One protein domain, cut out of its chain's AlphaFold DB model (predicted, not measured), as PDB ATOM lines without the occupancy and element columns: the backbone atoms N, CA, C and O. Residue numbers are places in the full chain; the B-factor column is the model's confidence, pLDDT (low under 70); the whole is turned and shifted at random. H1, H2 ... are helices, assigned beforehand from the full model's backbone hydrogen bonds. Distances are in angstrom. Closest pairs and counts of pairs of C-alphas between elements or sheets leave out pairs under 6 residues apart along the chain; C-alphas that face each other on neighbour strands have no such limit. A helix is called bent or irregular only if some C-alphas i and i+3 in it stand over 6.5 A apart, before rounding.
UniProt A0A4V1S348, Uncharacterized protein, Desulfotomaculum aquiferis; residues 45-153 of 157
ATOM      1  N   VAL A  45      -8.113  70.475 108.577       94.19
ATOM      2  CA  VAL A  45      -8.008  71.033 107.216       94.19
ATOM      3  C   VAL A  45      -6.600  71.560 106.897       94.19
ATOM      4  O   VAL A  45      -6.094  71.206 105.830       94.19
ATOM      5  N   PRO A  46      -5.919  72.335 107.770       96.62
ATOM      6  CA  PRO A  46      -4.562  72.803 107.481       96.62
ATOM      7  C   PRO A  46      -3.561  71.655 107.327       96.62
ATOM      8  O   PRO A  46      -2.743  71.682 106.412       96.62
ATOM      9  N   MET A  47      -3.665  70.617 108.164       95.94
ATOM     10  CA  MET A  47      -2.781  69.451 108.105       95.94
ATOM     11  C   MET A  47      -2.988  68.659 106.811       95.94
ATOM     12  O   MET A  47      -2.029  68.337 106.112       95.94
ATOM     13  N   ASN A  48      -4.246  68.407 106.442       94.31
ATOM     14  CA  ASN A  48      -4.574  67.718 105.196       94.31
ATOM     15  C   ASN A  48      -4.146  68.534 103.963       94.31
ATOM     16  O   ASN A  48      -3.647  67.984 102.985       94.31
ATOM     17  N   SER A  49      -4.294  69.860 104.018       93.69
ATOM     18  CA  SER A  49      -3.869  70.757 102.935       93.69
ATOM     19  C   SER A  49      -2.347  70.773 102.782       93.69
ATOM     20  O   SER A  49      -1.843  70.747 101.660       93.69
ATOM     21  N   ALA A  50      -1.608  70.763 103.896       95.81
ATOM     22  CA  ALA A  50      -0.153  70.653 103.892       95.81
ATOM     23  C   ALA A  50       0.316  69.310 103.314       95.81
ATOM     24  O   ALA A  50       1.240  69.296 102.505       95.81
ATOM     25  N   ALA A  51      -0.355  68.203 103.648       93.81
ATOM     26  CA  ALA A  51      -0.051  66.887 103.088       93.81
ATOM     27  C   ALA A  51      -0.235  66.848 101.558       93.81
ATOM     28  O   ALA A  51       0.671  66.430 100.841       93.81
ATOM     29  N   ILE A  52      -1.361  67.362 101.045       93.31
ATOM     30  CA  ILE A  52      -1.622  67.447  99.593       93.31
ATOM     31  C   ILE A  52      -0.607  68.368  98.902       93.31
ATOM     32  O   ILE A  52      -0.131  68.064  97.809       93.31
ATOM     33  N   SER A  53      -0.246  69.483  99.538       92.94
ATOM     34  CA  SER A  53       0.762  70.406  99.002       92.94
ATOM     35  C   SER A  53       2.153  69.766  98.964       92.94
ATOM     36  O   SER A  53       2.890  69.962  98.003       92.94
ATOM     37  N   GLY A  54       2.504  68.964  99.973       92.56
ATOM     38  CA  GLY A  54       3.741  68.184  99.991       92.56
ATOM     39  C   GLY A  54       3.796  67.162  98.854       92.56
ATOM     40  O   GLY A  54       4.808  67.075  98.163       92.56
ATOM     41  N   GLU A  55       2.689  66.463  98.599       92.00
ATOM     42  CA  GLU A  55       2.568  65.532  97.471       92.00
ATOM     43  C   GLU A  55       2.683  66.250  96.118       92.00
ATOM     44  O   GLU A  55       3.351  65.775  95.201       92.00
ATOM     45  N   TYR A  56       2.088  67.441  95.993       91.62
ATOM     46  CA  TYR A  56       2.215  68.273  94.797       91.62
ATOM     47  C   TYR A  56       3.669  68.662  94.495       91.62
ATOM     48  O   TYR A  56       4.091  68.634  93.339       91.62
ATOM     49  N   LEU A  57       4.441  69.003  95.532       91.31
ATOM     50  CA  LEU A  57       5.846  69.419  95.447       91.31
ATOM     51  C   LEU A  57       6.827  68.243  95.291       91.31
ATOM     52  O   LEU A  57       8.031  68.413  95.488       91.31
ATOM     53  N   SER A  58       6.337  67.056  94.930       92.31
ATOM     54  CA  SER A  58       7.160  65.862  94.773       92.31
ATOM     55  C   SER A  58       8.300  66.039  93.764       92.31
ATOM     56  O   SER A  58       8.295  66.905  92.881       92.31
ATOM     57  N   ALA A  59       9.286  65.141  93.853       90.00
ATOM     58  CA  ALA A  59      10.409  65.093  92.922       90.00
ATOM     59  C   ALA A  59       9.959  64.970  91.455       90.00
ATOM     60  O   ALA A  59      10.634  65.497  90.572       90.00
ATOM     61  N   ALA A  60       8.816  64.322  91.198       90.06
ATOM     62  CA  ALA A  60       8.240  64.219  89.862       90.06
ATOM     63  C   ALA A  60       7.855  65.596  89.304       90.06
ATOM     64  O   ALA A  60       8.282  65.951  88.205       90.06
ATOM     65  N   SER A  61       7.118  66.395  90.080       90.19
ATOM     66  CA  SER A  61       6.733  67.757  89.705       90.19
ATOM     67  C   SER A  61       7.953  68.663  89.571       90.19
ATOM     68  O   SER A  61       8.126  69.320  88.546       90.19
ATOM     69  N   PHE A  62       8.841  68.664  90.569       88.50
ATOM     70  CA  PHE A  62      10.011  69.540  90.582       88.50
ATOM     71  C   PHE A  62      10.950  69.270  89.399       88.50
ATOM     72  O   PHE A  62      11.242  70.173  88.613       88.50
ATOM     73  N   MET A  63      11.377  68.016  89.221       89.38
ATOM     74  CA  MET A  63      12.286  67.637  88.135       89.38
ATOM     75  C   MET A  63      11.602  67.692  86.767       89.38
ATOM     76  O   MET A  63      12.253  68.017  85.776       89.38
ATOM     77  N   GLY A  64      10.302  67.388  86.699       90.56
ATOM     78  CA  GLY A  64       9.524  67.452  85.466       90.56
ATOM     79  C   GLY A  64       9.446  68.872  84.914       90.56
ATOM     80  O   GLY A  64       9.787  69.099  83.754       90.56
ATOM     81  N   ILE A  65       9.066  69.841  85.750       93.81
ATOM     82  CA  ILE A  65       9.000  71.253  85.354       93.81
ATOM     83  C   ILE A  65      10.395  71.802  85.066       93.81
ATOM     84  O   ILE A  65      10.581  72.421  84.023       93.81
ATOM     85  N   ALA A  66      11.389  71.530  85.920       92.38
ATOM     86  CA  ALA A  66      12.765  71.962  85.675       92.38
ATOM     87  C   ALA A  66      13.293  71.438  84.327       92.38
ATOM     88  O   ALA A  66      13.838  72.204  83.535       92.38
ATOM     89  N   GLY A  67      13.060  70.159  84.019       92.19
ATOM     90  CA  GLY A  67      13.444  69.555  82.745       92.19
ATOM     91  C   GLY A  67      12.705  70.148  81.544       92.19
ATOM     92  O   GLY A  67      13.316  70.364  80.497       92.19
ATOM     93  N   MET A  68      11.412  70.456  81.682       94.81
ATOM     94  CA  MET A  68      10.653  71.131  80.624       94.81
ATOM     95  C   MET A  68      11.129  72.563  80.404       94.81
ATOM     96  O   MET A  68      11.294  72.950  79.254       94.81
ATOM     97  N   VAL A  69      11.412  73.324  81.463       96.50
ATOM     98  CA  VAL A  69      11.947  74.689  81.349       96.50
ATOM     99  C   VAL A  69      13.314  74.677  80.669       96.50
ATOM    100  O   VAL A  69      13.560  75.474  79.770       96.50
ATOM    101  N   MET A  70      14.188  73.731  81.027       95.69
ATOM    102  CA  MET A  70      15.487  73.572  80.363       95.69
ATOM    103  C   MET A  70      15.360  73.265  78.866       95.69
ATOM    104  O   MET A  70      16.229  73.657  78.094       95.69
ATOM    105  N   LYS A  71      14.306  72.550  78.451       96.88
ATOM    106  CA  LYS A  71      14.113  72.126  77.056       96.88
ATOM    107  C   LYS A  71      13.324  73.129  76.211       96.88
ATOM    108  O   LYS A  71      13.619  73.284  75.031       96.88
ATOM    109  N   TYR A  72      12.305  73.752  76.790       96.12
ATOM    110  CA  TYR A  72      11.297  74.543  76.078       96.12
ATOM    111  C   TYR A  72      11.250  76.014  76.523       96.12
ATOM    112  O   TYR A  72      10.474  76.782  75.970       96.12
ATOM    113  N   GLY A  73      12.073  76.424  77.492       95.50
ATOM    114  CA  GLY A  73      12.082  77.784  78.032       95.50
ATOM    115  C   GLY A  73      11.013  78.025  79.101       95.50
ATOM    116  O   GLY A  73      10.305  77.114  79.530       95.50
ATOM    117  N   TYR A  74      10.903  79.270  79.568       95.38
ATOM    118  CA  TYR A  74      10.021  79.644  80.683       95.38
ATOM    119  C   TYR A  74       8.526  79.651  80.337       95.38
ATOM    120  O   TYR A  74       7.694  79.658  81.244       95.38
ATOM    121  N   ASP A  75       8.175  79.562  79.056       94.88
ATOM    122  CA  ASP A  75       6.785  79.551  78.586       94.88
ATOM    123  C   ASP A  75       5.987  78.342  79.090       94.88
ATOM    124  O   ASP A  75       4.767  78.337  79.003       94.88
ATOM    125  N   VAL A  76       6.633  77.319  79.655       95.25
ATOM    126  CA  VAL A  76       5.963  76.147  80.250       95.25
ATOM    127  C   VAL A  76       5.569  76.341  81.720       95.25
ATOM    128  O   VAL A  76       4.941  75.463  82.309       95.25
ATOM    129  N   LEU A  77       5.906  77.477  82.344       93.62
ATOM    130  CA  LEU A  77       5.636  77.730  83.768       93.62
ATOM    131  C   LEU A  77       4.146  77.847  84.128       93.62
ATOM    132  O   LEU A  77       3.811  77.859  85.312       93.62
ATOM    133  N   TRP A  78       3.238  77.874  83.151       94.25
ATOM    134  CA  TRP A  78       1.797  77.766  83.405       94.25
ATOM    135  C   TRP A  78       1.322  76.313  83.594       94.25
ATOM    136  O   TRP A  78       0.255  76.092  84.166       94.25
ATOM    137  N   TYR A  79       2.113  75.307  83.192       93.56
ATOM    138  CA  TYR A  79       1.770  73.886  83.361       93.56
ATOM    139  C   TYR A  79       1.563  73.499  84.840       93.56
ATOM    140  O   TYR A  79       0.540  72.884  85.138       93.56
ATOM    141  N   PRO A  80       2.436  73.891  85.797       92.44
ATOM    142  CA  PRO A  80       2.173  73.684  87.222       92.44
ATOM    143  C   PRO A  80       0.828  74.279  87.670       92.44
ATOM    144  O   PRO A  80       0.076  73.641  88.402       92.44
ATOM    145  N   ALA A  81       0.474  75.481  87.207       92.06
ATOM    146  CA  ALA A  81      -0.796  76.099  87.585       92.06
ATOM    147  C   ALA A  81      -1.997  75.247  87.136       92.06
ATOM    148  O   ALA A  81      -2.938  75.059  87.906       92.06
ATOM    149  N   LEU A  82      -1.936  74.656  85.937       92.94
ATOM    150  CA  LEU A  82      -2.939  73.687  85.496       92.94
ATOM    151  C   LEU A  82      -2.948  72.405  86.329       92.94
ATOM    152  O   LEU A  82      -4.021  71.879  86.615       92.94
ATOM    153  N   TYR A  83      -1.782  71.886  86.712       90.50
ATOM    154  CA  TYR A  83      -1.700  70.677  87.535       90.50
ATOM    155  C   TYR A  83      -2.385  70.902  88.886       90.50
ATOM    156  O   TYR A  83      -3.207  70.090  89.308       90.50
ATOM    157  N   ALA A  84      -2.126  72.053  89.515       91.06
ATOM    158  CA  ALA A  84      -2.808  72.471  90.735       91.06
ATOM    159  C   ALA A  84      -4.319  72.668  90.515       91.06
ATOM    160  O   ALA A  84      -5.126  72.226  91.335       91.06
ATOM    161  N   ALA A  85      -4.726  73.260  89.386       93.25
ATOM    162  CA  ALA A  85      -6.139  73.378  89.027       93.25
ATOM    163  C   ALA A  85      -6.815  72.003  88.882       93.25
ATOM    164  O   ALA A  85      -7.976  71.846  89.262       93.25
ATOM    165  N   GLY A  86      -6.089  70.977  88.430       93.19
ATOM    166  CA  GLY A  86      -6.554  69.590  88.406       93.19
ATOM    167  C   GLY A  86      -7.028  69.094  89.776       93.19
ATOM    168  O   GLY A  86      -8.075  68.454  89.866       93.19
ATOM    169  N   TYR A  87      -6.348  69.460  90.866       92.12
ATOM    170  CA  TYR A  87      -6.811  69.127  92.217       92.12
ATOM    171  C   TYR A  87      -8.118  69.823  92.593       92.12
ATOM    172  O   TYR A  87      -8.941  69.216  93.277       92.12
ATOM    173  N   LEU A  88      -8.369  71.041  92.102       92.38
ATOM    174  CA  LEU A  88      -9.672  71.692  92.273       92.38
ATOM    175  C   LEU A  88     -10.771  70.909  91.551       92.38
ATOM    176  O   LEU A  88     -11.823  70.666  92.137       92.38
ATOM    177  N   PHE A  89     -10.518  70.438  90.327       93.62
ATOM    178  CA  PHE A  89     -11.463  69.569  89.619       93.62
ATOM    179  C   PHE A  89     -11.746  68.282  90.405       93.62
ATOM    180  O   PHE A  89     -12.910  67.919  90.586       93.62
ATOM    181  N   LEU A  90     -10.716  67.616  90.938       92.56
ATOM    182  CA  LEU A  90     -10.910  66.430  91.779       92.56
ATOM    183  C   LEU A  90     -11.745  66.751  93.028       92.56
ATOM    184  O   LEU A  90     -12.658  66.001  93.374       92.56
ATOM    185  N   LEU A  91     -11.478  67.878  93.691       91.69
ATOM    186  CA  LEU A  91     -12.220  68.300  94.880       91.69
ATOM    187  C   LEU A  91     -13.693  68.600  94.578       91.69
ATOM    188  O   LEU A  91     -14.564  68.191  95.347       91.69
ATOM    189  N   LEU A  92     -13.976  69.286  93.471       92.69
ATOM    190  CA  LEU A  92     -15.330  69.705  93.109       92.69
ATOM    191  C   LEU A  92     -16.181  68.539  92.597       92.69
ATOM    192  O   LEU A  92     -17.335  68.400  93.001       92.69
ATOM    193  N   PHE A  93     -15.618  67.689  91.735       92.50
ATOM    194  CA  PHE A  93     -16.396  66.683  91.008       92.50
ATOM    195  C   PHE A  93     -16.257  65.267  91.568       92.50
ATOM    196  O   PHE A  93     -17.200  64.484  91.481       92.50
ATOM    197  N   ILE A  94     -15.108  64.924  92.153       91.56
ATOM    198  CA  ILE A  94     -14.780  63.536  92.517       91.56
ATOM    199  C   ILE A  94     -14.849  63.311  94.031       91.56
ATOM    200  O   ILE A  94     -15.363  62.286  94.482       91.56
ATOM    201  N   ALA A  95     -14.420  64.277  94.844       90.00
ATOM    202  CA  ALA A  95     -14.349  64.088  96.290       90.00
ATOM    203  C   ALA A  95     -15.725  63.859  96.944       90.00
ATOM    204  O   ALA A  95     -15.833  63.042  97.858       90.00
ATOM    205  N   SER A  96     -16.785  64.548  96.498       89.00
ATOM    206  CA  SER A  96     -18.123  64.392  97.097       89.00
ATOM    207  C   SER A  96     -18.744  63.010  96.830       89.00
ATOM    208  O   SER A  96     -19.136  62.359  97.805       89.00
ATOM    209  N   PRO A  97     -18.778  62.493  95.580       87.75
ATOM    210  CA  PRO A  97     -19.227  61.126  95.313       87.75
ATOM    211  C   PRO A  97     -18.477  60.056  96.114       87.75
ATOM    212  O   PRO A  97     -19.124  59.199  96.715       87.75
ATOM    213  N   LEU A  98     -17.140  60.125  96.192       89.25
ATOM    214  CA  LEU A  98     -16.365  59.137  96.954       89.25
ATOM    215  C   LEU A  98     -16.658  59.201  98.458       89.25
ATOM    216  O   LEU A  98     -16.874  58.163  99.081       89.25
ATOM    217  N   ARG A  99     -16.734  60.406  99.045       86.94
ATOM    218  CA  ARG A  99     -17.042  60.575 100.479       86.94
ATOM    219  C   ARG A  99     -18.418  60.032 100.858       86.94
ATOM    220  O   ARG A  99     -18.569  59.510 101.958       86.94
ATOM    221  N   ARG A 100     -19.410  60.170  99.971       90.38
ATOM    222  CA  ARG A 100     -20.771  59.647 100.181       90.38
ATOM    223  C   ARG A 100     -20.844  58.130 100.039       90.38
ATOM    224  O   ARG A 100     -21.661  57.514 100.707       90.38
ATOM    225  N   PHE A 101     -20.008  57.546  99.182       89.94
ATOM    226  CA  PHE A 101     -19.977  56.102  98.961       89.94
ATOM    227  C   PHE A 101     -19.376  55.335 100.147       89.94
ATOM    228  O   PHE A 101     -19.783  54.212 100.420       89.94
ATOM    229  N   GLY A 102     -18.421  55.937 100.863       86.44
ATOM    230  CA  GLY A 102     -17.834  55.345 102.070       86.44
ATOM    231  C   GLY A 102     -16.828  54.215 101.815       86.44
ATOM    232  O   GLY A 102     -16.436  53.541 102.760       86.44
ATOM    233  N   ALA A 103     -16.390  54.012 100.567       87.31
ATOM    234  CA  ALA A 103     -15.300  53.090 100.248       87.31
ATOM    235  C   ALA A 103     -13.941  53.677 100.647       87.31
ATOM    236  O   ALA A 103     -13.701  54.876 100.494       87.31
ATOM    237  N   TYR A 104     -13.035  52.805 101.090       87.31
ATOM    238  CA  TYR A 104     -11.675  53.180 101.480       87.31
ATOM    239  C   TYR A 104     -10.727  53.354 100.289       87.31
ATOM    240  O   TYR A 104      -9.767  54.117 100.379       87.31
ATOM    241  N   THR A 105     -10.992  52.682  99.164       92.81
ATOM    242  CA  THR A 105     -10.129  52.723  97.977       92.81
ATOM    243  C   THR A 105     -10.927  52.928  96.684       92.81
ATOM    244  O   THR A 105     -12.116  52.612  96.604       92.81
ATOM    245  N   ILE A 106     -10.269  53.445  95.634       93.50
ATOM    246  CA  ILE A 106     -10.884  53.594  94.299       93.50
ATOM    247  C   ILE A 106     -11.343  52.236  93.730       93.50
ATOM    248  O   ILE A 106     -12.448  52.176  93.191       93.50
ATOM    249  N   PRO A 107     -10.570  51.137  93.845       95.50
ATOM    250  CA  PRO A 107     -11.047  49.829  93.410       95.50
ATOM    251  C   PRO A 107     -12.300  49.333  94.138       95.50
ATOM    252  O   PRO A 107     -13.176  48.773  93.480       95.50
ATOM    253  N   ASP A 108     -12.426  49.569  95.448       93.88
ATOM    254  CA  ASP A 108     -13.632  49.192  96.204       93.88
ATOM    255  C   ASP A 108     -14.841  50.029  95.765       93.88
ATOM    256  O   ASP A 108     -15.946  49.509  95.596       93.88
ATOM    257  N   PHE A 109     -14.622  51.324  95.502       94.50
ATOM    258  CA  PHE A 109     -15.635  52.191  94.904       94.50
ATOM    259  C   PHE A 109     -16.083  51.666  93.533       94.50
ATOM    260  O   PHE A 109     -17.280  51.598  93.261       94.50
ATOM    261  N   ALA A 110     -15.143  51.266  92.672       95.00
ATOM    262  CA  ALA A 110     -15.450  50.725  91.352       95.00
ATOM    263  C   ALA A 110     -16.236  49.407  91.441       95.00
ATOM    264  O   ALA A 110     -17.224  49.241  90.728       95.00
ATOM    265  N   GLU A 111     -15.847  48.496  92.340       95.62
ATOM    266  CA  GLU A 111     -16.579  47.248  92.570       95.62
ATOM    267  C   GLU A 111     -18.025  47.522  92.963       95.62
ATOM    268  O   GLU A 111     -18.947  47.008  92.331       95.62
ATOM    269  N   GLY A 112     -18.232  48.351  93.986       94.25
ATOM    270  CA  GLY A 112     -19.562  48.568  94.528       94.25
ATOM    271  C   GLY A 112     -20.440  49.455  93.637       94.25
ATOM    272  O   GLY A 112     -21.649  49.247  93.585       94.25
ATOM    273  N   ARG A 113     -19.862  50.383  92.859       93.69
ATOM    274  CA  ARG A 113     -20.615  51.220  91.908       93.69
ATOM    275  C   ARG A 113     -21.176  50.431  90.723       93.69
ATOM    276  O   ARG A 113     -22.226  50.818  90.201       93.69
ATOM    277  N   PHE A 114     -20.469  49.389  90.287       94.69
ATOM    278  CA  PHE A 114     -20.849  48.536  89.153       94.69
ATOM    279  C   PHE A 114     -21.303  47.131  89.573       94.69
ATOM    280  O   PHE A 114     -21.608  46.313  88.708       94.69
ATOM    281  N   SER A 115     -21.324  46.846  90.879       94.69
ATOM    282  CA  SER A 115     -21.629  45.536  91.469       94.69
ATOM    283  C   SER A 115     -20.870  44.386  90.794       94.69
ATOM    284  O   SER A 115     -21.431  43.321  90.539       94.69
ATOM    285  N   SER A 116     -19.599  44.614  90.443       96.00
ATOM    286  CA  SER A 116     -18.826  43.680  89.624       96.00
ATOM    287  C   SER A 116     -17.343  43.635  90.012       96.00
ATOM    288  O   SER A 116     -16.637  44.645  89.899       96.00
ATOM    289  N   PRO A 117     -16.816  42.447  90.371       95.62
ATOM    290  CA  PRO A 117     -15.409  42.278  90.731       95.62
ATOM    291  C   PRO A 117     -14.461  42.475  89.538       95.62
ATOM    292  O   PRO A 117     -13.260  42.676  89.724       95.62
ATOM    293  N   LEU A 118     -14.968  42.455  88.299       97.56
ATOM    294  CA  LEU A 118     -14.170  42.786  87.119       97.56
ATOM    295  C   LEU A 118     -13.735  44.258  87.138       97.56
ATOM    296  O   LEU A 118     -12.564  44.550  86.898       97.56
ATOM    297  N   PHE A 119     -14.643  45.174  87.487       97.12
ATOM    298  CA  PHE A 119     -14.327  46.602  87.570       97.12
ATOM    299  C   PHE A 119     -13.316  46.905  88.675       97.12
ATOM    300  O   PHE A 119     -12.454  47.762  88.488       97.12
ATOM    301  N   ARG A 120     -13.335  46.135  89.771       97.00
ATOM    302  CA  ARG A 120     -12.271  46.185  90.778       97.00
ATOM    303  C   ARG A 120     -10.913  45.843  90.192       97.00
ATOM    304  O   ARG A 120      -9.969  46.600  90.375       97.00
ATOM    305  N   LYS A 121     -10.803  44.713  89.486       97.81
ATOM    306  CA  LYS A 121      -9.534  44.264  88.887       97.81
ATOM    307  C   LYS A 121      -8.991  45.297  87.905       97.81
ATOM    308  O   LYS A 121      -7.810  45.621  87.962       97.81
ATOM    309  N   ILE A 122      -9.861  45.849  87.061       98.00
ATOM    310  CA  ILE A 122      -9.500  46.919  86.126       98.00
ATOM    311  C   ILE A 122      -8.964  48.133  86.895       98.00
ATOM    312  O   ILE A 122      -7.867  48.604  86.602       98.00
ATOM    313  N   ALA A 123      -9.682  48.603  87.919       97.44
ATOM    314  CA  ALA A 123      -9.251  49.735  88.735       97.44
ATOM    315  C   ALA A 123      -7.916  49.474  89.455       97.44
ATOM    316  O   ALA A 123      -7.064  50.358  89.478       97.44
ATOM    317  N   VAL A 124      -7.692  48.267  89.987       97.88
ATOM    318  CA  VAL A 124      -6.403  47.868  90.581       97.88
ATOM    319  C   VAL A 124      -5.278  47.973  89.555       97.88
ATOM    320  O   VAL A 124      -4.242  48.557  89.863       97.88
ATOM    321  N   ILE A 125      -5.476  47.464  88.336       98.19
ATOM    322  CA  ILE A 125      -4.470  47.556  87.268       98.19
ATOM    323  C   ILE A 125      -4.146  49.023  86.972       98.19
ATOM    324  O   ILE A 125      -2.971  49.381  86.943       98.19
ATOM    325  N   PHE A 126      -5.154  49.887  86.826       98.00
ATOM    326  CA  PHE A 126      -4.927  51.321  86.619       98.00
ATOM    327  C   PHE A 126      -4.139  51.957  87.765       98.00
ATOM    328  O   PHE A 126      -3.165  52.661  87.507       98.00
ATOM    329  N   VAL A 127      -4.517  51.691  89.018       96.88
ATOM    330  CA  VAL A 127      -3.821  52.229  90.198       96.88
ATOM    331  C   VAL A 127      -2.359  51.782  90.226       96.88
ATOM    332  O   VAL A 127      -1.479  52.612  90.439       96.88
ATOM    333  N   LEU A 128      -2.079  50.502  89.962       97.44
ATOM    334  CA  LEU A 128      -0.713  49.975  89.942       97.44
ATOM    335  C   LEU A 128       0.114  50.557  88.793       97.44
ATOM    336  O   LEU A 128       1.262  50.937  89.006       97.44
ATOM    337  N   VAL A 129      -0.460  50.662  87.593       98.00
ATOM    338  CA  VAL A 129       0.223  51.235  86.424       98.00
ATOM    339  C   VAL A 129       0.546  52.708  86.665       98.00
ATOM    340  O   VAL A 129       1.692  53.117  86.487       98.00
ATOM    341  N   ILE A 130      -0.425  53.502  87.123       96.25
ATOM    342  CA  ILE A 130      -0.215  54.919  87.447       96.25
ATOM    343  C   ILE A 130       0.828  55.056  88.561       96.25
ATOM    344  O   ILE A 130       1.761  55.841  88.421       96.25
ATOM    345  N   GLY A 131       0.722  54.259  89.629       95.31
ATOM    346  CA  GLY A 131       1.684  54.255  90.733       95.31
ATOM    347  C   GLY A 131       3.106  53.907  90.287       95.31
ATOM    348  O   GLY A 131       4.070  54.542  90.716       95.31
ATOM    349  N   LEU A 132       3.259  52.956  89.364       96.06
ATOM    350  CA  LEU A 132       4.558  52.602  88.794       96.06
ATOM    351  C   LEU A 132       5.159  53.776  88.010       96.06
ATOM    352  O   LEU A 132       6.293  54.175  88.268       96.06
ATOM    353  N   PHE A 133       4.400  54.374  87.089       94.19
ATOM    354  CA  PHE A 133       4.881  55.526  86.319       94.19
ATOM    355  C   PHE A 133       5.156  56.746  87.196       94.19
ATOM    356  O   PHE A 133       6.065  57.519  86.897       94.19
ATOM    357  N   TYR A 134       4.408  56.905  88.285       91.88
ATOM    358  CA  TYR A 134       4.597  57.993  89.232       91.88
ATOM    359  C   TYR A 134       5.857  57.823  90.090       91.88
ATOM    360  O   TYR A 134       6.579  58.788  90.341       91.88
ATOM    361  N   THR A 135       6.179  56.594  90.496       94.44
ATOM    362  CA  THR A 135       7.370  56.315  91.313       94.44
ATOM    363  C   THR A 135       8.675  56.412  90.519       94.44
ATOM    364  O   THR A 135       9.685  56.836  91.079       94.44
ATOM    365  N   MET A 136       8.680  56.130  89.209       93.12
ATOM    366  CA  MET A 136       9.875  56.250  88.354       93.12
ATOM    367  C   MET A 136      10.619  57.601  88.472       93.12
ATOM    368  O   MET A 136      11.810  57.602  88.806       93.12
ATOM    369  N   PRO A 137       9.984  58.768  88.224       91.06
ATOM    370  CA  PRO A 137      10.656  60.056  88.357       91.06
ATOM    371  C   PRO A 137      11.036  60.379  89.807       91.06
ATOM    372  O   PRO A 137      12.050  61.044  90.017       91.06
ATOM    373  N   GLN A 138      10.297  59.879  90.805       93.88
ATOM    374  CA  GLN A 138      10.674  60.055  92.210       93.88
ATOM    375  C   GLN A 138      11.961  59.306  92.555       93.88
ATOM    376  O   GLN A 138      12.875  59.893  93.135       93.88
ATOM    377  N   MET A 139      12.079  58.043  92.136       93.75
ATOM    378  CA  MET A 139      13.289  57.247  92.343       93.75
ATOM    379  C   MET A 139      14.484  57.852  91.604       93.75
ATOM    380  O   MET A 139      15.575  57.949  92.166       93.75
ATOM    381  N   LYS A 140      14.279  58.338  90.371       91.88
ATOM    382  CA  LYS A 140      15.319  59.056  89.621       91.88
ATOM    383  C   LYS A 140      15.747  60.341  90.332       91.88
ATOM    384  O   LYS A 140      16.943  60.592  90.453       91.88
ATOM    385  N   GLY A 141      14.792  61.140  90.808       89.81
ATOM    386  CA  GLY A 141      15.063  62.370  91.553       89.81
ATOM    387  C   GLY A 141      15.862  62.106  92.829       89.81
ATOM    388  O   GLY A 141      16.887  62.748  93.051       89.81
ATOM    389  N   ALA A 142      15.456  61.104  93.613       90.06
ATOM    390  CA  ALA A 142      16.172  60.680  94.813       90.06
ATOM    391  C   ALA A 142      17.600  60.205  94.497       90.06
ATOM    392  O   ALA A 142      18.548  60.638  95.149       90.06
ATOM    393  N   GLY A 143      17.778  59.379  93.460       89.50
ATOM    394  CA  GLY A 143      19.093  58.888  93.043       89.50
ATOM    395  C   GLY A 143      20.040  60.010  92.615       89.50
ATOM    396  O   GLY A 143      21.178  60.063  93.071       89.50
ATOM    397  N   VAL A 144      19.563  60.954  91.797       88.25
ATOM    398  CA  VAL A 144      20.353  62.122  91.373       88.25
ATOM    399  C   VAL A 144      20.726  62.999  92.569       88.25
ATOM    400  O   VAL A 144      21.865  63.458  92.649       88.25
ATOM    401  N   ALA A 145      19.808  63.220  93.515       86.75
ATOM    402  CA  ALA A 145      20.098  63.984  94.724       86.75
ATOM    403  C   ALA A 145      21.184  63.304  95.572       86.75
ATOM    404  O   ALA A 145      22.179  63.943  95.914       86.75
ATOM    405  N   LEU A 146      21.045  62.004  95.844       86.38
ATOM    406  CA  LEU A 146      22.017  61.238  96.626       86.38
ATOM    407  C   LEU A 146      23.394  61.211  95.962       86.38
ATOM    408  O   LEU A 146      24.386  61.496  96.618       86.38
ATOM    409  N   VAL A 147      23.465  60.953  94.654       86.00
ATOM    410  CA  VAL A 147      24.728  60.945  93.900       86.00
ATOM    411  C   VAL A 147      25.435  62.298  93.978       86.00
ATOM    412  O   VAL A 147      26.628  62.350  94.270       86.00
ATOM    413  N   ASN A 148      24.716  63.404  93.772       82.56
ATOM    414  CA  ASN A 148      25.316  64.740  93.823       82.56
ATOM    415  C   ASN A 148      25.798  65.127  95.225       82.56
ATOM    416  O   ASN A 148      26.786  65.853  95.352       82.56
ATOM    417  N   ILE A 149      25.114  64.643  96.262       81.94
ATOM    418  CA  ILE A 149      25.499  64.860  97.653       81.94
ATOM    419  C   ILE A 149      26.680  63.945  98.034       81.94
ATOM    420  O   ILE A 149      27.607  64.403  98.684       81.94
ATOM    421  N   SER A 150      26.708  62.678  97.615       73.62
ATOM    422  CA  SER A 150      27.743  61.710  98.009       73.62
ATOM    423  C   SER A 150      29.040  61.815  97.194       73.62
ATOM    424  O   SER A 150      30.121  61.807  97.784       73.62
ATOM    425  N   ILE A 151      28.975  61.945  95.861       60.09
ATOM    426  CA  ILE A 151      30.169  61.939  94.982       60.09
ATOM    427  C   ILE A 151      31.049  63.171  95.204       60.09
ATOM    428  O   ILE A 151      32.270  63.086  95.114       60.09
ATOM    429  N   ARG A 152      30.474  64.319  95.578       56.38
ATOM    430  CA  ARG A 152      31.278  65.507  95.907       56.38
ATOM    431  C   ARG A 152      32.107  65.350  97.194       56.38
ATOM    432  O   ARG A 152      32.936  66.221  97.466       56.38
ATOM    433  N   HIS A 153      31.907  64.284  97.980       54.50
ATOM    434  CA  HIS A 153      32.557  64.085  99.288       54.50
ATOM    435  C   HIS A 153      33.273  62.740  99.448       54.50
ATOM    436  O   HIS A 153      34.236  62.671 100.208       54.50
TER     437      HIS A 153
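This is residues 45 to 153 of the 157 residues of an uncharacterized protein of Desulfotomaculum aquiferis (UniProt A0A4V1S348). A loose, open frame of helices: the long helix H5 makes one side and the longest axis, the kinked H3 makes the other side across a gap, and the two are joined only by way of other helices, H4 folded back on the first part of H5 at one end, and H2, whose residues 59 to 63 meet the side of H5 farther along and which runs away from it to fold back on the first residues of H3. H1 leads into H2 with its last residues near H3, and its residues 45 to 51 stick out from the frame, as do residues 146 to 153 at the far end of H5. The printed part has 109 residues with five named helices, H1 to H5 in order along the chain, and no named strand; the class is all helix. The whole is loose, with a radius of gyration of the C-alphas of 17.9 A, and elongated, spanning 56 by 30 by 27 A.

H5, residues 117 to 151, is 49.8 A long from C-alpha 117 at (-15.409, 42.278, 90.731) to C-alpha 151 at (30.169, 61.939, 94.982). H4 is residues 106 to 114. H3, residues 79 to 101, is 32.1 A long, with a kink of 41 degrees near residue 94; it is irregular, but only just, C-alphas 93 and 96 being 6.7 A apart. H2, residues 59 to 72, is 19.3 A long. H1, residues 45 to 56, is 16.3 A long and begins at C-alpha 45 at (-8.008, 71.033, 107.216).

H4 and H5 touch as a helical hairpin, at a shallow tilt of 14 degrees, opposite ways; their closest C-alphas, those of Pro 107 and Arg 120, are 4.7 A apart, and H5 takes part with residues 117 to 124 alone. H2 touches H5 with residues 59 to 63 alone, closest at the C-alphas of Ala 60 and Pro 137, 5.0 A; their lines are about perpendicular at 73 degrees, only just. H2 and H3 form a helical hairpin and only just touch, with 3 pairs of C-alphas within 8 A; the closest C-alphas are those of Ile 65 and Pro 80, 7.5 A. They run opposite ways at a shallow tilt of 35.0 degrees, only just short of steep. H3 and H4 are close but not clearly touching, the closest C-alphas being those of Phe 101 and Phe 109, 7.1 A. H1 and H3 are close but not clearly touching, with the C-alphas of Tyr 56 and Ala 84 closest at 7.7 A. H1 and H2 meet only through their link. H3 and H5 are apart, and so are H1 and H5. In H1, H2 and H4 every O i to N i+4 pair is within hydrogen-bond range; in H3 14 of 19 are, and in H5 29 of 31.

The C-alphas farthest apart, those of Ser 115 and His 153, are 57.8 A from each other. The printed part has no cut. The links H1 to H2, H3 to H4 and H4 to H5 are tight, and H2 to H3 is short; no link is long. The mean pLDDT of the printed part is 91.7, and residues 151 to 153 are under 70.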